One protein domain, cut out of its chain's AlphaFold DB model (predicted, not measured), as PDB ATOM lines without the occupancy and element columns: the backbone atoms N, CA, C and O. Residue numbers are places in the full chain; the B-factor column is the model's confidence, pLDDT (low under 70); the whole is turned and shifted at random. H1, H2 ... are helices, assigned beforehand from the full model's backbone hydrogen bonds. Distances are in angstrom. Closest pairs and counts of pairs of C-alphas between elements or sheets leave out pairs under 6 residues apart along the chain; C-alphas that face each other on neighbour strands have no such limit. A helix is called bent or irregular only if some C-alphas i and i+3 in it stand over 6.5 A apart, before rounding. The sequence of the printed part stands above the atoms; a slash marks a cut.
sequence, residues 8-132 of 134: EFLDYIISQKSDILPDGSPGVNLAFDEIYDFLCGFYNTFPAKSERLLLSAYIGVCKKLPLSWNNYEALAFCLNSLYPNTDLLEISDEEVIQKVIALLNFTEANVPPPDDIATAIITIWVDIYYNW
ATOM      1  N   GLU A   8     -49.430  35.892 -41.357       85.31
ATOM      2  CA  GLU A   8     -50.785  36.463 -41.363       85.31
ATOM      3  C   GLU A   8     -51.248  36.866 -39.958       85.31
ATOM      4  O   GLU A   8     -51.906  37.889 -39.777       85.31
ATOM      5  N   PHE A   9     -50.889  36.075 -38.945       81.56
ATOM      6  CA  PHE A   9     -51.234  36.375 -37.562       81.56
ATOM      7  C   PHE A   9     -50.443  37.569 -37.021       81.56
ATOM      8  O   PHE A   9     -51.005  38.426 -36.338       81.56
ATOM      9  N   LEU A  10     -49.156  37.663 -37.363       83.62
ATOM     10  CA  LEU A  10     -48.334  38.825 -37.020       83.62
ATOM     11  C   LEU A  10     -48.867  40.099 -37.690       83.62
ATOM     12  O   LEU A  10     -48.953  41.138 -37.042       83.62
ATOM     13  N   ASP A  11     -49.279  40.012 -38.957       85.19
ATOM     14  CA  ASP A  11     -49.862  41.146 -39.687       85.19
ATOM     15  C   ASP A  11     -51.195  41.582 -39.073       85.19
ATOM     16  O   ASP A  11     -51.463  42.778 -38.939       85.19
ATOM     17  N   TYR A  12     -52.014  40.622 -38.632       83.25
ATOM     18  CA  TYR A  12     -53.225  40.918 -37.875       83.25
ATOM     19  C   TYR A  12     -52.904  41.688 -36.589       83.25
ATOM     20  O   TYR A  12     -53.493  42.748 -36.379       83.25
ATOM     21  N   ILE A  13     -51.948  41.230 -35.772       78.75
ATOM     22  CA  ILE A  13     -51.520  41.937 -34.550       78.75
ATOM     23  C   ILE A  13     -51.100  43.377 -34.869       78.75
ATOM     24  O   ILE A  13     -51.599  44.312 -34.245       78.75
ATOM     25  N   ILE A  14     -50.240  43.556 -35.875       80.69
ATOM     26  CA  ILE A  14     -49.746  44.871 -36.302       80.69
ATOM     27  C   ILE A  14     -50.912  45.783 -36.716       80.69
ATOM     28  O   ILE A  14     -50.966  46.946 -36.322       80.69
ATOM     29  N   SER A  15     -51.897  45.249 -37.446       82.81
ATOM     30  CA  SER A  15     -53.077  46.014 -37.871       82.81
ATOM     31  C   SER A  15     -53.955  46.508 -36.717       82.81
ATOM     32  O   SER A  15     -54.605  47.542 -36.858       82.81
ATOM     33  N   GLN A  16     -53.998  45.788 -35.589       79.38
ATOM     34  CA  GLN A  16     -54.844  46.147 -34.443       79.38
ATOM     35  C   GLN A  16     -54.259  47.279 -33.596       79.38
ATOM     36  O   GLN A  16     -54.979  47.846 -32.775       79.38
ATOM     37  N   LYS A  17     -52.965  47.571 -33.757       73.31
ATOM     38  CA  LYS A  17     -52.200  48.478 -32.895       73.31
ATOM     39  C   LYS A  17     -51.402  49.522 -33.665       73.31
ATOM     40  O   LYS A  17     -50.480  50.109 -33.119       73.31
ATOM     41  N   SER A  18     -51.749  49.774 -34.926       71.19
ATOM     42  CA  SER A  18     -51.022  50.704 -35.803       71.19
ATOM     43  C   SER A  18     -50.871  52.127 -35.248       71.19
ATOM     44  O   SER A  18     -50.028  52.873 -35.733       71.19
ATOM     45  N   ASP A  19     -51.656  52.495 -34.237       70.75
ATOM     46  CA  ASP A  19     -51.610  53.757 -33.504       70.75
ATOM     47  C   ASP A  19     -50.456  53.874 -32.492       70.75
ATOM     48  O   ASP A  19     -50.071  54.995 -32.162       70.75
ATOM     49  N   ILE A  20     -49.901  52.754 -32.019       65.44
ATOM     50  CA  ILE A  20     -48.848  52.710 -30.983       65.44
ATOM     51  C   ILE A  20     -47.535  52.071 -31.460       65.44
ATOM     52  O   ILE A  20     -46.571  51.979 -30.701       65.44
ATOM     53  N   LEU A  21     -47.483  51.590 -32.706       70.62
ATOM     54  CA  LEU A  21     -46.289  50.942 -33.251       70.62
ATOM     55  C   LEU A  21     -45.286  51.980 -33.762       70.62
ATOM     56  O   LEU A  21     -45.695  53.001 -34.317       70.62
ATOM     57  N   PRO A  22     -43.974  51.713 -33.637       70.19
ATOM     58  CA  PRO A  22     -42.973  52.568 -34.243       70.19
ATOM     59  C   PRO A  22     -43.156  52.596 -35.759       70.19
ATOM     60  O   PRO A  22     -43.274  51.564 -36.420       70.19
ATOM     61  N   ASP A  23     -43.153  53.805 -36.302       68.00
ATOM     62  CA  ASP A  23     -43.116  54.105 -37.734       68.00
ATOM     63  C   ASP A  23     -41.671  54.292 -38.239       68.00
ATOM     64  O   ASP A  23     -41.446  54.621 -39.405       68.00
ATOM     65  N   GLY A  24     -40.683  54.063 -37.366       60.41
ATOM     66  CA  GLY A  24     -39.265  54.302 -37.615       60.41
ATOM     67  C   GLY A  24     -38.827  55.738 -37.331       60.41
ATOM     68  O   GLY A  24     -37.657  56.054 -37.557       60.41
ATOM     69  N   SER A  25     -39.728  56.599 -36.843       63.03
ATOM     70  CA  SER A  25     -39.398  57.954 -36.411       63.03
ATOM     71  C   SER A  25     -38.571  57.937 -35.116       63.03
ATOM     72  O   SER A  25     -38.900  57.200 -34.177       63.03
ATOM     73  N   PRO A  26     -37.533  58.788 -35.004       58.41
ATOM     74  CA  PRO A  26     -36.776  58.942 -33.766       58.41
ATOM     75  C   PRO A  26     -37.698  59.307 -32.591       58.41
ATOM     76  O   PRO A  26     -38.541  60.196 -32.706       58.41
ATOM     77  N   GLY A  27     -37.519  58.646 -31.446       59.72
ATOM     78  CA  GLY A  27     -38.259  58.911 -30.209       59.72
ATOM     79  C   GLY A  27     -39.543  58.099 -30.016       59.72
ATOM     80  O   GLY A  27     -40.111  58.151 -28.926       59.72
ATOM     81  N   VAL A  28     -39.990  57.322 -31.009       61.22
ATOM     82  CA  VAL A  28     -41.119  56.395 -30.833       61.22
ATOM     83  C   VAL A  28     -40.584  55.079 -30.285       61.22
ATOM     84  O   VAL A  28     -40.066  54.245 -31.029       61.22
ATOM     85  N   ASN A  29     -40.652  54.907 -28.962       65.06
ATOM     86  CA  ASN A  29     -40.280  53.642 -28.343       65.06
ATOM     87  C   ASN A  29     -41.402  52.617 -28.542       65.06
ATOM     88  O   ASN A  29     -42.586  52.936 -28.471       65.06
ATOM     89  N   LEU A  30     -41.004  51.377 -28.782       66.88
ATOM     90  CA  LEU A  30     -41.910  50.250 -28.851       66.88
ATOM     91  C   LEU A  30     -42.184  49.913 -27.387       66.88
ATOM     92  O   LEU A  30     -41.301  49.388 -26.716       66.88
ATOM     93  N   ALA A  31     -43.335  50.332 -26.855       62.91
ATOM     94  CA  ALA A  31     -43.667  50.061 -25.464       62.91
ATOM     95  C   ALA A  31     -43.844  48.546 -25.314       62.91
ATOM     96  O   ALA A  31     -44.871  47.987 -25.708       62.91
ATOM     97  N   PHE A  32     -42.800  47.890 -24.806       63.31
ATOM     98  CA  PHE A  32     -42.751  46.447 -24.610       63.31
ATOM     99  C   PHE A  32     -43.992  45.962 -23.870       63.31
ATOM    100  O   PHE A  32     -44.683  45.065 -24.349       63.31
ATOM    101  N   ASP A  33     -44.344  46.668 -22.796       66.06
ATOM    102  CA  ASP A  33     -45.525  46.405 -21.985       66.06
ATOM    103  C   ASP A  33     -46.826  46.475 -22.791       66.06
ATOM    104  O   ASP A  33     -47.710  45.658 -22.581       66.06
ATOM    105  N   GLU A  34     -46.964  47.376 -23.769       72.25
ATOM    106  CA  GLU A  34     -48.229  47.536 -24.500       72.25
ATOM    107  C   GLU A  34     -48.463  46.435 -25.539       72.25
ATOM    108  O   GLU A  34     -49.588  45.942 -25.683       72.25
ATOM    109  N   ILE A  35     -47.417  46.025 -26.267       72.00
ATOM    110  CA  ILE A  35     -47.523  44.877 -27.177       72.00
ATOM    111  C   ILE A  35     -47.618  43.591 -26.363       72.00
ATOM    112  O   ILE A  35     -48.429  42.728 -26.698       72.00
ATOM    113  N   TYR A  36     -46.842  43.463 -25.289       72.25
ATOM    114  CA  TYR A  36     -46.902  42.310 -24.403       72.25
ATOM    115  C   TYR A  36     -48.276  42.176 -23.739       72.25
ATOM    116  O   TYR A  36     -48.837  41.086 -23.759       72.25
ATOM    117  N   ASP A  37     -48.876  43.260 -23.248       74.50
ATOM    118  CA  ASP A  37     -50.230  43.280 -22.684       74.50
ATOM    119  C   ASP A  37     -51.284  42.954 -23.738       74.50
ATOM    120  O   ASP A  37     -52.222  42.199 -23.469       74.50
ATOM    121  N   PHE A  38     -51.135  43.480 -24.957       76.25
ATOM    122  CA  PHE A  38     -52.027  43.141 -26.062       76.25
ATOM    123  C   PHE A  38     -51.956  41.650 -26.400       76.25
ATOM    124  O   PHE A  38     -52.991  40.982 -26.499       76.25
ATOM    125  N   LEU A  39     -50.742  41.111 -26.526       75.12
ATOM    126  CA  LEU A  39     -50.514  39.690 -26.745       75.12
ATOM    127  C   LEU A  39     -51.073  38.889 -25.563       75.12
ATOM    128  O   LEU A  39     -51.874  37.990 -25.779       75.12
ATOM    129  N   CYS A  40     -50.775  39.240 -24.316       73.44
ATOM    130  CA  CYS A  40     -51.325  38.591 -23.127       73.44
ATOM    131  C   CYS A  40     -52.856  38.603 -23.114       73.44
ATOM    132  O   CYS A  40     -53.467  37.570 -22.852       73.44
ATOM    133  N   GLY A  41     -53.498  39.724 -23.442       73.69
ATOM    134  CA  GLY A  41     -54.952  39.828 -23.571       73.69
ATOM    135  C   GLY A  41     -55.509  38.887 -24.639       73.69
ATOM    136  O   GLY A  41     -56.500  38.193 -24.398       73.69
ATOM    137  N   PHE A  42     -54.835  38.797 -25.784       69.25
ATOM    138  CA  PHE A  42     -55.187  37.874 -26.858       69.25
ATOM    139  C   PHE A  42     -54.997  36.408 -26.432       69.25
ATOM    140  O   PHE A  42     -55.919  35.602 -26.539       69.25
ATOM    141  N   TYR A  43     -53.838  36.059 -25.873       67.19
ATOM    142  CA  TYR A  43     -53.483  34.704 -25.443       67.19
ATOM    143  C   TYR A  43     -54.204  34.246 -24.172       67.19
ATOM    144  O   TYR A  43     -54.369  33.046 -23.988       67.19
ATOM    145  N   ASN A  44     -54.729  35.151 -23.342       65.44
ATOM    146  CA  ASN A  44     -55.618  34.810 -22.225       65.44
ATOM    147  C   ASN A  44     -56.929  34.155 -22.693       65.44
ATOM    148  O   ASN A  44     -57.619  33.525 -21.893       65.44
ATOM    149  N   THR A  45     -57.265  34.256 -23.985       62.34
ATOM    150  CA  THR A  45     -58.373  33.505 -24.596       62.34
ATOM    151  C   THR A  45     -57.979  32.086 -25.035       62.34
ATOM    152  O   THR A  45     -58.856  31.273 -25.329       62.34
ATOM    153  N   PHE A  46     -56.683  31.752 -25.025       56.66
ATOM    154  CA  PHE A  46     -56.155  30.449 -25.418       56.66
ATOM    155  C   PHE A  46     -55.744  29.627 -24.183       56.66
ATOM    156  O   PHE A  46     -54.975  30.085 -23.340       56.66
ATOM    157  N   PRO A  47     -56.206  28.370 -24.059       50.47
ATOM    158  CA  PRO A  47     -55.997  27.551 -22.861       50.47
ATOM    159  C   PRO A  47     -54.545  27.085 -22.641       50.47
ATOM    160  O   PRO A  47     -54.240  26.528 -21.589       50.47
ATOM    161  N   ALA A  48     -53.642  27.309 -23.599       51.81
ATOM    162  CA  ALA A  48     -52.231  26.955 -23.498       51.81
ATOM    163  C   ALA A  48     -51.382  28.223 -23.335       51.81
ATOM    164  O   ALA A  48     -50.919  28.812 -24.311       51.81
ATOM    165  N   LYS A  49     -51.172  28.636 -22.081       57.44
ATOM    166  CA  LYS A  49     -50.150  29.619 -21.722       57.44
ATOM    167  C   LYS A  49     -48.789  29.042 -22.083       57.44
ATOM    168  O   LYS A  49     -48.282  28.168 -21.388       57.44
ATOM    169  N   SER A  50     -48.210  29.502 -23.177       68.19
ATOM    170  CA  SER A  50     -46.803  29.261 -23.438       68.19
ATOM    171  C   SER A  50     -46.150  30.619 -23.572       68.19
ATOM    172  O   SER A  50     -46.362  31.313 -24.563       68.19
ATOM    173  N   GLU A  51     -45.374  30.999 -22.563       72.06
ATOM    174  CA  GLU A  51     -44.518  32.190 -22.593       72.06
ATOM    175  C   GLU A  51     -43.653  32.197 -23.863       72.06
ATOM    176  O   GLU A  51     -43.484  33.235 -24.493       72.06
ATOM    177  N   ARG A  52     -43.260  31.013 -24.352       74.38
ATOM    178  CA  ARG A  52     -42.603  30.832 -25.654       74.38
ATOM    179  C   ARG A  52     -43.431  31.277 -26.857       74.38
ATOM    180  O   ARG A  52     -42.858  31.820 -27.797       74.38
ATOM    181  N   LEU A  53     -44.745  31.042 -26.877       75.94
ATOM    182  CA  LEU A  53     -45.610  31.495 -27.977       75.94
ATOM    183  C   LEU A  53     -45.774  33.014 -27.957       75.94
ATOM    184  O   LEU A  53     -45.666  33.639 -29.010       75.94
ATOM    185  N   LEU A  54     -45.977  33.590 -26.768       76.88
ATOM    186  CA  LEU A  54     -46.035  35.039 -26.563       76.88
ATOM    187  C   LEU A  54     -44.750  35.708 -27.051       76.88
ATOM    188  O   LEU A  54     -44.784  36.625 -27.869       76.88
ATOM    189  N   LEU A  55     -43.613  35.178 -26.616       78.19
ATOM    190  CA  LEU A  55     -42.294  35.663 -26.980       78.19
ATOM    191  C   LEU A  55     -41.988  35.475 -28.473       78.19
ATOM    192  O   LEU A  55     -41.463  36.379 -29.119       78.19
ATOM    193  N   SER A  56     -42.381  34.340 -29.057       81.19
ATOM    194  CA  SER A  56     -42.251  34.099 -30.500       81.19
ATOM    195  C   SER A  56     -43.077  35.089 -31.323       81.19
ATOM    196  O   SER A  56     -42.599  35.584 -32.344       81.19
ATOM    197  N   ALA A  57     -44.304  35.392 -30.888       81.75
ATOM    198  CA  ALA A  57     -45.152  36.385 -31.537       81.75
ATOM    199  C   ALA A  57     -44.538  37.784 -31.421       81.75
ATOM    200  O   ALA A  57     -44.437  38.488 -32.424       81.75
ATOM    201  N   TYR A  58     -44.054  38.152 -30.234       82.69
ATOM    202  CA  TYR A  58     -43.402  39.436 -29.993       82.69
ATOM    203  C   TYR A  58     -42.163  39.641 -30.878       82.69
ATOM    204  O   TYR A  58     -42.064  40.640 -31.589       82.69
ATOM    205  N   ILE A  59     -41.253  38.662 -30.916       87.31
ATOM    206  CA  ILE A  59     -40.074  38.685 -31.798       87.31
ATOM    207  C   ILE A  59     -40.504  38.791 -33.268       87.31
ATOM    208  O   ILE A  59     -39.889  39.522 -34.045       87.31
ATOM    209  N   GLY A  60     -41.559  38.072 -33.658       88.00
ATOM    210  CA  GLY A  60     -42.128  38.145 -35.002       88.00
ATOM    211  C   GLY A  60     -42.606  39.552 -35.365       88.00
ATOM    212  O   GLY A  60     -42.299  40.035 -36.453       88.00
ATOM    213  N   VAL A  61     -43.291  40.231 -34.444       85.62
ATOM    214  CA  VAL A  61     -43.718  41.628 -34.604       85.62
ATOM    215  C   VAL A  61     -42.504  42.555 -34.707       85.62
ATOM    216  O   VAL A  61     -42.415  43.325 -35.660       85.62
ATOM    217  N   CYS A  62     -41.521  42.428 -33.807       87.31
ATOM    218  CA  CYS A  62     -40.311  43.259 -33.818       87.31
ATOM    219  C   CYS A  62     -39.563  43.194 -35.152       87.31
ATOM    220  O   CYS A  62     -39.085  44.216 -35.626       87.31
ATOM    221  N   LYS A  63     -39.499  42.018 -35.790       88.88
ATOM    222  CA  LYS A  63     -38.837  41.820 -37.092       88.88
ATOM    223  C   LYS A  63     -39.580  42.438 -38.281       88.88
ATOM    224  O   LYS A  63     -38.985  42.577 -39.349       88.88
ATOM    225  N   LYS A  64     -40.867  42.757 -38.129       87.94
ATOM    226  CA  LYS A  64     -41.705  43.344 -39.188       87.94
ATOM    227  C   LYS A  64     -41.797  44.866 -39.109       87.94
ATOM    228  O   LYS A  64     -42.145  45.497 -40.103       87.94
ATOM    229  N   LEU A  65     -41.508  45.452 -37.951       86.25
ATOM    230  CA  LEU A  65     -41.656  46.887 -37.726       86.25
ATOM    231  C   LEU A  65     -40.374  47.648 -38.057       86.25
ATOM    232  O   LEU A  65     -39.292  47.107 -37.848       86.25
ATOM    233  N   PRO A  66     -40.464  48.888 -38.558       88.56
ATOM    234  CA  PRO A  66     -39.293  49.741 -38.712       88.56
ATOM    235  C   PRO A  66     -38.710  50.083 -37.330       88.56
ATOM    236  O   PRO A  66     -39.412  50.619 -36.473       88.56
ATOM    237  N   LEU A  67     -37.433  49.761 -37.107       90.19
ATOM    238  CA  LEU A  67     -36.746  49.962 -35.827       90.19
ATOM    239  C   LEU A  67     -35.700  51.076 -35.917       90.19
ATOM    240  O   LEU A  67     -34.934  51.151 -36.875       90.19
ATOM    241  N   SER A  68     -35.640  51.883 -34.864       91.75
ATOM    242  CA  SER A  68     -34.664  52.946 -34.609       91.75
ATOM    243  C   SER A  68     -33.818  52.602 -33.377       91.75
ATOM    244  O   SER A  68     -34.131  51.659 -32.643       91.75
ATOM    245  N   TRP A  69     -32.769  53.373 -33.091       92.31
ATOM    246  CA  TRP A  69     -31.948  53.209 -31.886       92.31
ATOM    247  C   TRP A  69     -32.772  53.286 -30.596       92.31
ATOM    248  O   TRP A  69     -32.466  52.599 -29.627       92.31
ATOM    249  N   ASN A  70     -33.864  54.058 -30.588       88.81
ATOM    250  CA  ASN A  70     -34.739  54.190 -29.419       88.81
ATOM    251  C   ASN A  70     -35.521  52.909 -29.102       88.81
ATOM    252  O   ASN A  70     -36.058  52.786 -28.007       88.81
ATOM    253  N   ASN A  71     -35.566  51.951 -30.030       89.81
ATOM    254  CA  ASN A  71     -36.227  50.660 -29.861       89.81
ATOM    255  C   ASN A  71     -35.256  49.588 -29.323       89.81
ATOM    256  O   ASN A  71     -35.335  48.431 -29.729       89.81
ATOM    257  N   TYR A  72     -34.323  49.958 -28.438       91.06
ATOM    258  CA  TYR A  72     -33.218  49.111 -27.956       91.06
ATOM    259  C   TYR A  72     -33.653  47.760 -27.371       91.06
ATOM    260  O   TYR A  72     -32.963  46.759 -27.548       91.06
ATOM    261  N   GLU A  73     -34.827  47.696 -26.751       89.75
ATOM    262  CA  GLU A  73     -35.402  46.439 -26.275       89.75
ATOM    263  C   GLU A  73     -35.811  45.515 -27.432       89.75
ATOM    264  O   GLU A  73     -35.369  44.370 -27.510       89.75
ATOM    265  N   ALA A  74     -36.582  46.026 -28.399       89.44
ATOM    266  CA  ALA A  74     -36.945  45.280 -29.605       89.44
ATOM    267  C   ALA A  74     -35.704  44.851 -30.410       89.44
ATOM    268  O   ALA A  74     -35.664  43.741 -30.950       89.44
ATOM    269  N   LEU A  75     -34.672  45.700 -30.448       93.31
ATOM    270  CA  LEU A  75     -33.375  45.365 -31.031       93.31
ATOM    271  C   LEU A  75     -32.742  44.168 -30.311       93.31
ATOM    272  O   LEU A  75     -32.381  43.203 -30.982       93.31
ATOM    273  N   ALA A  76     -32.680  44.164 -28.976       93.25
ATOM    274  CA  ALA A  76     -32.143  43.043 -28.199       93.25
ATOM    275  C   ALA A  76     -32.886  41.720 -28.480       93.25
ATOM    276  O   ALA A  76     -32.250  40.694 -28.725       93.25
ATOM    277  N   PHE A  77     -34.222  41.737 -28.555       90.75
ATOM    278  CA  PHE A  77     -35.016  40.556 -28.927       90.75
ATOM    279  C   PHE A  77     -34.729  40.064 -30.356       90.75
ATOM    280  O   PHE A  77     -34.594  38.856 -30.590       90.75
ATOM    281  N   CYS A  78     -34.608  40.982 -31.318       92.38
ATOM    282  CA  CYS A  78     -34.229  40.655 -32.693       92.38
ATOM    283  C   CYS A  78     -32.835  40.019 -32.756       92.38
ATOM    284  O   CYS A  78     -32.671  38.975 -33.397       92.38
ATOM    285  N   LEU A  79     -31.857  40.607 -32.064       94.94
ATOM    286  CA  LEU A  79     -30.487  40.104 -31.993       94.94
ATOM    287  C   LEU A  79     -30.432  38.718 -31.360       94.94
ATOM    288  O   LEU A  79     -29.851  37.812 -31.951       94.94
ATOM    289  N   ASN A  80     -31.109  38.516 -30.233       92.31
ATOM    290  CA  ASN A  80     -31.158  37.220 -29.571       92.31
ATOM    291  C   ASN A  80     -31.752  36.126 -30.466       92.31
ATOM    292  O   ASN A  80     -31.252  35.004 -30.526       92.31
ATOM    293  N   SER A  81     -32.796  36.464 -31.222       90.06
ATOM    294  CA  SER A  81     -33.412  35.526 -32.156       90.06
ATOM    295  C   SER A  81     -32.506  35.163 -33.343       90.06
ATOM    296  O   SER A  81     -32.584  34.040 -33.846       90.06
ATOM    297  N   LEU A  82     -31.681  36.100 -33.821       92.69
ATOM    298  CA  LEU A  82     -30.797  35.905 -34.978       92.69
ATOM    299  C   LEU A  82     -29.437  35.309 -34.602       92.69
ATOM    300  O   LEU A  82     -28.862  34.551 -35.385       92.69
ATOM    301  N   TYR A  83     -28.946  35.621 -33.407       93.06
ATOM    302  CA  TYR A  83     -27.627  35.242 -32.914       93.06
ATOM    303  C   TYR A  83     -27.716  34.562 -31.532       93.06
ATOM    304  O   TYR A  83     -27.079  35.006 -30.581       93.06
ATOM    305  N   PRO A  84     -28.461  33.446 -31.398       89.94
ATOM    306  CA  PRO A  84     -28.744  32.822 -30.099       89.94
ATOM    307  C   PRO A  84     -27.519  32.204 -29.407       89.94
ATOM    308  O   PRO A  84     -27.619  31.766 -28.271       89.94
ATOM    309  N   ASN A  85     -26.375  32.120 -30.091       90.19
ATOM    310  CA  ASN A  85     -25.140  31.534 -29.564       90.19
ATOM    311  C   ASN A  85     -24.028  32.576 -29.376       90.19
ATOM    312  O   ASN A  85     -22.864  32.204 -29.244       90.19
ATOM    313  N   THR A  86     -24.351  33.867 -29.466       92.62
ATOM    314  CA  THR A  86     -23.372  34.924 -29.212       92.62
ATOM    315  C   THR A  86     -22.935  34.889 -27.751       92.62
ATOM    316  O   THR A  86     -23.771  34.800 -26.858       92.62
ATOM    317  N   ASP A  87     -21.623  34.957 -27.519       92.44
ATOM    318  CA  ASP A  87     -21.072  35.083 -26.173       92.44
ATOM    319  C   ASP A  87     -21.257  36.520 -25.679       92.44
ATOM    320  O   ASP A  87     -20.544  37.436 -26.089       92.44
ATOM    321  N   LEU A  88     -22.255  36.718 -24.822       92.12
ATOM    322  CA  LEU A  88     -22.607  38.034 -24.293       92.12
ATOM    323  C   LEU A  88     -21.648  38.524 -23.200       92.12
ATOM    324  O   LEU A  88     -21.724  39.690 -22.824       92.12
ATOM    325  N   LEU A  89     -20.750  37.675 -22.685       89.06
ATOM    326  CA  LEU A  89     -19.750  38.091 -21.697       89.06
ATOM    327  C   LEU A  89     -18.574  38.827 -22.346       89.06
ATOM    328  O   LEU A  89     -17.944  39.661 -21.696       89.06
ATOM    329  N   GLU A  90     -18.284  38.517 -23.609       92.25
ATOM    330  CA  GLU A  90     -17.155  39.082 -24.360       92.25
ATOM    331  C   GLU A  90     -17.586  40.031 -25.489       92.25
ATOM    332  O   GLU A  90     -16.734  40.619 -26.161       92.25
ATOM    333  N   ILE A  91     -18.892  40.206 -25.709       95.12
ATOM    334  CA  ILE A  91     -19.404  41.059 -26.782       95.12
ATOM    335  C   ILE A  91     -19.025  42.530 -26.555       95.12
ATOM    336  O   ILE A  91     -19.187  43.084 -25.470       95.12
ATOM    337  N   SER A  92     -18.523  43.177 -27.609       95.88
ATOM    338  CA  SER A  92     -18.193  44.606 -27.588       95.88
ATOM    339  C   SER A  92     -19.356  45.473 -28.073       95.88
ATOM    340  O   SER A  92     -20.170  45.029 -28.887       95.88
ATOM    341  N   ASP A  93     -19.385  46.740 -27.651       95.56
ATOM    342  CA  ASP A  93     -20.365  47.722 -28.136       95.56
ATOM    343  C   ASP A  93     -20.334  47.857 -29.668       95.56
ATOM    344  O   ASP A  93     -21.380  47.872 -30.317       95.56
ATOM    345  N   GLU A  94     -19.133  47.884 -30.257       95.69
ATOM    346  CA  GLU A  94     -18.925  47.919 -31.710       95.69
ATOM    347  C   GLU A  94     -19.604  46.721 -32.386       95.69
ATOM    348  O   GLU A  94     -20.344  46.883 -33.355       95.69
ATOM    349  N   GLU A  95     -19.405  45.510 -31.859       96.75
ATOM    350  CA  GLU A  95     -20.028  44.309 -32.414       96.75
ATOM    351  C   GLU A  95     -21.560  44.376 -32.338       96.75
ATOM    352  O   GLU A  95     -22.234  44.016 -33.308       96.75
ATOM    353  N   VAL A  96     -22.125  44.870 -31.236       97.19
ATOM    354  CA  VAL A  96     -23.578  45.057 -31.101       97.19
ATOM    355  C   VAL A  96     -24.103  46.043 -32.129       97.19
ATOM    356  O   VAL A  96     -25.061  45.729 -32.834       97.19
ATOM    357  N   ILE A  97     -23.450  47.197 -32.268       97.19
ATOM    358  CA  ILE A  97     -23.811  48.225 -33.249       97.19
ATOM    359  C   ILE A  97     -23.805  47.636 -34.663       97.19
ATOM    360  O   ILE A  97     -24.775  47.807 -35.401       97.19
ATOM    361  N   GLN A  98     -22.769  46.873 -35.030       96.69
ATOM    362  CA  GLN A  98     -22.693  46.228 -36.346       96.69
ATOM    363  C   GLN A  98     -23.830  45.224 -36.567       96.69
ATOM    364  O   GLN A  98     -24.417  45.186 -37.651       96.69
ATOM    365  N   LYS A  99     -24.187  44.426 -35.551       97.56
ATOM    366  CA  LYS A  99     -25.323  43.495 -35.660       97.56
ATOM    367  C   LYS A  99     -26.660  44.227 -35.784       97.56
ATOM    368  O   LYS A  99     -27.509  43.767 -36.542       97.56
ATOM    369  N   VAL A 100     -26.850  45.348 -35.082       97.00
ATOM    370  CA  VAL A 100     -28.065  46.177 -35.183       97.00
ATOM    371  C   VAL A 100     -28.200  46.784 -36.574       97.00
ATOM    372  O   VAL A 100     -29.247  46.651 -37.199       97.00
ATOM    373  N   ILE A 101     -27.133  47.396 -37.090       96.31
ATOM    374  CA  ILE A 101     -27.128  48.022 -38.420       96.31
ATOM    375  C   ILE A 101     -27.387  46.987 -39.528       96.31
ATOM    376  O   ILE A 101     -27.940  47.321 -40.574       96.31
ATOM    377  N   ALA A 102     -27.025  45.722 -39.298       96.12
ATOM    378  CA  ALA A 102     -27.286  44.622 -40.222       96.12
ATOM    379  C   ALA A 102     -28.744  44.113 -40.219       96.12
ATOM    380  O   ALA A 102     -29.094  43.279 -41.062       96.12
ATOM    381  N   LEU A 103     -29.604  44.571 -39.302       94.75
ATOM    382  CA  LEU A 103     -31.016  44.189 -39.281       94.75
ATOM    383  C   LEU A 103     -31.759  44.806 -40.474       94.75
ATOM    384  O   LEU A 103     -31.704  46.007 -40.715       94.75
ATOM    385  N   LEU A 104     -32.516  43.979 -41.204       93.44
ATOM    386  CA  LEU A 104     -33.208  44.392 -42.435       93.44
ATOM    387  C   LEU A 104     -34.244  45.507 -42.231       93.44
ATOM    388  O   LEU A 104     -34.538  46.250 -43.162       93.44
ATOM    389  N   ASN A 105     -34.825  45.584 -41.040       91.62
ATOM    390  CA  ASN A 105     -35.869  46.532 -40.672       91.62
ATOM    391  C   ASN A 105     -35.338  47.729 -39.868       91.62
ATOM    392  O   ASN A 105     -36.133  48.526 -39.373       91.62
ATOM    393  N   PHE A 106     -34.017  47.866 -39.729       94.38
ATOM    394  CA  PHE A 106     -33.407  48.996 -39.042       94.38
ATOM    395  C   PHE A 106     -33.322  50.225 -39.955       94.38
ATOM    396  O   PHE A 106     -32.806  50.152 -41.072       94.38
ATOM    397  N   THR A 107     -33.832  51.365 -39.493       92.88
ATOM    398  CA  THR A 107     -33.996  52.580 -40.311       92.88
ATOM    399  C   THR A 107     -32.875  53.600 -40.124       92.88
ATOM    400  O   THR A 107     -32.704  54.489 -40.958       92.88
ATOM    401  N   GLU A 108     -32.069  53.458 -39.072       91.69
ATOM    402  CA  GLU A 108     -31.081  54.454 -38.642       91.69
ATOM    403  C   GLU A 108     -29.624  54.031 -38.904       91.69
ATOM    404  O   GLU A 108     -28.703  54.520 -38.262       91.69
ATOM    405  N   ALA A 109     -29.383  53.161 -39.890       90.25
ATOM    406  CA  ALA A 109     -28.054  52.610 -40.207       90.25
ATOM    407  C   ALA A 109     -26.944  53.661 -40.427       90.25
ATOM    408  O   ALA A 109     -25.772  53.385 -40.184       90.25
ATOM    409  N   ASN A 110     -27.306  54.859 -40.898       90.12
ATOM    410  CA  ASN A 110     -26.373  55.965 -41.155       90.12
ATOM    411  C   ASN A 110     -26.363  57.030 -40.045       90.12
ATOM    412  O   ASN A 110     -25.674  58.042 -40.173       90.12
ATOM    413  N   VAL A 111     -27.159  56.844 -38.992       89.19
ATOM    414  CA  VAL A 111     -27.228  57.748 -37.843       89.19
ATOM    415  C   VAL A 111     -26.320  57.179 -36.757       89.19
ATOM    416  O   VAL A 111     -26.484  56.010 -36.399       89.19
ATOM    417  N   PRO A 112     -25.365  57.964 -36.227       89.75
ATOM    418  CA  PRO A 112     -24.541  57.516 -35.115       89.75
ATOM    419  C   PRO A 112     -25.412  57.049 -33.940       89.75
ATOM    420  O   PRO A 112     -26.396  57.728 -33.624       89.75
ATOM    421  N   PRO A 113     -25.074  55.918 -33.300       92.94
ATOM    422  CA  PRO A 113     -25.808  55.448 -32.137       92.94
ATOM    423  C   PRO A 113     -25.739  56.489 -31.006       92.94
ATOM    424  O   PRO A 113     -24.691  57.120 -30.833       92.94
ATOM    425  N   PRO A 114     -26.820  56.673 -30.227       92.19
ATOM    426  CA  PRO A 114     -26.764  57.437 -28.986       92.19
ATOM    427  C   PRO A 114     -25.727  56.866 -28.015       92.19
ATOM    428  O   PRO A 114     -25.452  55.662 -28.027       92.19
ATOM    429  N   ASP A 115     -25.207  57.720 -27.135       90.88
ATOM    430  CA  ASP A 115     -24.330  57.286 -26.046       90.88
ATOM    431  C   ASP A 115     -25.019  56.187 -25.213       90.88
ATOM    432  O   ASP A 115     -26.235  56.209 -25.013       90.88
ATOM    433  N   ASP A 116     -24.239  55.202 -24.763       91.38
ATOM    434  CA  ASP A 116     -24.668  54.059 -23.941       91.38
ATOM    435  C   ASP A 116     -25.735  53.126 -24.561       91.38
ATOM    436  O   ASP A 116     -26.120  52.133 -23.935       91.38
ATOM    437  N   ILE A 117     -26.198  53.364 -25.798       94.19
ATOM    438  CA  ILE A 117     -27.266  52.544 -26.398       94.19
ATOM    439  C   ILE A 117     -26.845  51.085 -26.569       94.19
ATOM    440  O   ILE A 117     -27.644  50.175 -26.352       94.19
ATOM    441  N   ALA A 118     -25.580  50.850 -26.917       94.94
ATOM    442  CA  ALA A 118     -25.036  49.507 -27.059       94.94
ATOM    443  C   ALA A 118     -25.067  48.771 -25.713       94.94
ATOM    444  O   ALA A 118     -25.564  47.650 -25.639       94.94
ATOM    445  N   THR A 119     -24.664  49.440 -24.631       94.50
ATOM    446  CA  THR A 119     -24.741  48.903 -23.268       94.50
ATOM    447  C   THR A 119     -26.183  48.603 -22.849       94.50
ATOM    448  O   THR A 119     -26.438  47.557 -22.246       94.50
ATOM    449  N   ALA A 120     -27.146  49.463 -23.196       94.25
ATOM    450  CA  ALA A 120     -28.566  49.215 -22.932       94.25
ATOM    451  C   ALA A 120     -29.072  47.961 -23.666       94.25
ATOM    452  O   ALA A 120     -29.708  47.101 -23.054       94.25
ATOM    453  N   ILE A 121     -28.729  47.813 -24.951       95.69
ATOM    454  CA  ILE A 121     -29.073  46.629 -25.753       95.69
ATOM    455  C   ILE A 121     -28.446  45.367 -25.152       95.69
ATOM    456  O   ILE A 121     -29.145  44.370 -24.988       95.69
ATOM    457  N   ILE A 122     -27.159  45.401 -24.785       95.69
ATOM    458  CA  ILE A 122     -26.456  44.262 -24.163       95.69
ATOM    459  C   ILE A 122     -27.132  43.863 -22.856       95.69
ATOM    460  O   ILE A 122     -27.371  42.682 -22.633       95.69
ATOM    461  N   THR A 123     -27.468  44.837 -22.009       93.88
ATOM    462  CA  THR A 123     -28.088  44.585 -20.700       93.88
ATOM    463  C   THR A 123     -29.393  43.807 -20.850       93.88
ATOM    464  O   THR A 123     -29.602  42.811 -20.157       93.88
ATOM    465  N   ILE A 124     -30.243  44.211 -21.795       91.94
ATOM    466  CA  ILE A 124     -31.500  43.509 -22.081       91.94
ATOM    467  C   ILE A 124     -31.232  42.159 -22.742       91.94
ATOM    468  O   ILE A 124     -31.863  41.167 -22.399       91.94
ATOM    469  N   TRP A 125     -30.281  42.084 -23.673       93.31
ATOM    470  CA  TRP A 125     -29.956  40.828 -24.343       93.31
ATOM    471  C   TRP A 125     -29.464  39.767 -23.343       93.31
ATOM    472  O   TRP A 125     -29.889  38.616 -23.406       93.31
ATOM    473  N   VAL A 126     -28.649  40.158 -22.363       92.50
ATOM    474  CA  VAL A 126     -28.232  39.293 -21.249       92.50
ATOM    475  C   VAL A 126     -29.438  38.832 -20.430       92.50
ATOM    476  O   VAL A 126     -29.547  37.639 -20.148       92.50
ATOM    477  N   ASP A 127     -30.361  39.737 -20.083       89.31
ATOM    478  CA  ASP A 127     -31.587  39.374 -19.358       89.31
ATOM    479  C   ASP A 127     -32.409  38.333 -20.127       89.31
ATOM    480  O   ASP A 127     -32.749  37.281 -19.586       89.31
ATOM    481  N   ILE A 128     -32.630  38.565 -21.423       86.38
ATOM    482  CA  ILE A 128     -33.326  37.632 -22.313       86.38
ATOM    483  C   ILE A 128     -32.624  36.268 -22.325       86.38
ATOM    484  O   ILE A 128     -33.273  35.236 -22.181       86.38
ATOM    485  N   TYR A 129     -31.301  36.245 -22.492       84.25
ATOM    486  CA  TYR A 129     -30.540  35.005 -22.628       84.25
ATOM    487  C   TYR A 129     -30.592  34.128 -21.369       84.25
ATOM    488  O   TYR A 129     -30.683  32.905 -21.474       84.25
ATOM    489  N   TYR A 130     -30.523  34.735 -20.181       82.06
ATOM    490  CA  TYR A 130     -30.437  33.989 -18.921       82.06
ATOM    491  C   TYR A 130     -31.778  33.772 -18.221       82.06
ATOM    492  O   TYR A 130     -31.921  32.774 -17.515       82.06
ATOM    493  N   ASN A 131     -32.738  34.683 -18.388       80.06
ATOM    494  CA  ASN A 131     -33.976  34.677 -17.607       80.06
ATOM    495  C   ASN A 131     -35.211  34.269 -18.418       80.06
ATOM    496  O   ASN A 131     -36.234  33.942 -17.818       80.06
ATOM    497  N   TRP A 132     -35.136  34.245 -19.753       71.88
ATOM    498  CA  TRP A 132     -36.276  33.910 -20.605       71.88
ATOM    499  C   TRP A 132     -36.060  32.538 -21.256       71.88
ATOM    500  O   TRP A 132     -35.089  32.320 -21.977       71.88
TER     501      TRP A 132
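This is residues 8 to 132 of the 134 residues of the protein "Fe-S cluster assembly protein IscX" of Ignavibacteriales bacterium (UniProt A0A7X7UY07). Two lobes of crossed helices lie side by side: in one, H1 and H2 pack on H3; in the other, H6 packs on H4, with H5 across residues 118 to 122 of H6. Residues 59 to 63 of H3 pack on H4 and join the lobes. The printed part has 125 residues with six named helices, H1 to H6 in order, and no named strand: all helix. It is compact, with a radius of gyration of the C-alphas of 14.5 A and spans of 42 by 31 by 21 A.

Find C-alpha 8 at (-50.785, 36.463, -41.363), where H1, residues 8 to 16, begins. Next come H2, residues 32 to 43; H3, residues 51 to 64, 20.2 A long; H4, residues 69 to 82, irregular, with C-alphas 70 and 73 8.4 A apart; H5, residues 93 to 101; and H6, residues 117 to 131, 21.0 A long, which ends with C-alpha 131 at (-33.976, 34.677, -17.607).

H3 touches H1 about perpendicular, 76 degrees, closest C-alphas Leu 10 and Val 61, 5.9 A. H2 touches H3, closest C-alphas Leu 39 and Leu 54, 6.5 A. H4 touches H3 at Ala 74 and Cys 62, closest C-alphas 5.8 A, and H6 at Ala 76 and Trp 125, 5.0 A. H5 touches H6, closest C-alphas Asp 93 and Ala 118, 5.1 A. O i to N i+4 pairs are within hydrogen-bond range throughout H1, H2, H5 and H6, in 9 of 10 in H3 and 8 of 10 in H4.

The printed part has no cut; the links H1 to H2 and H5 to H6 are long. Model pLDDT is under 70 at residues 20, 23 to 33 and 42 to 50.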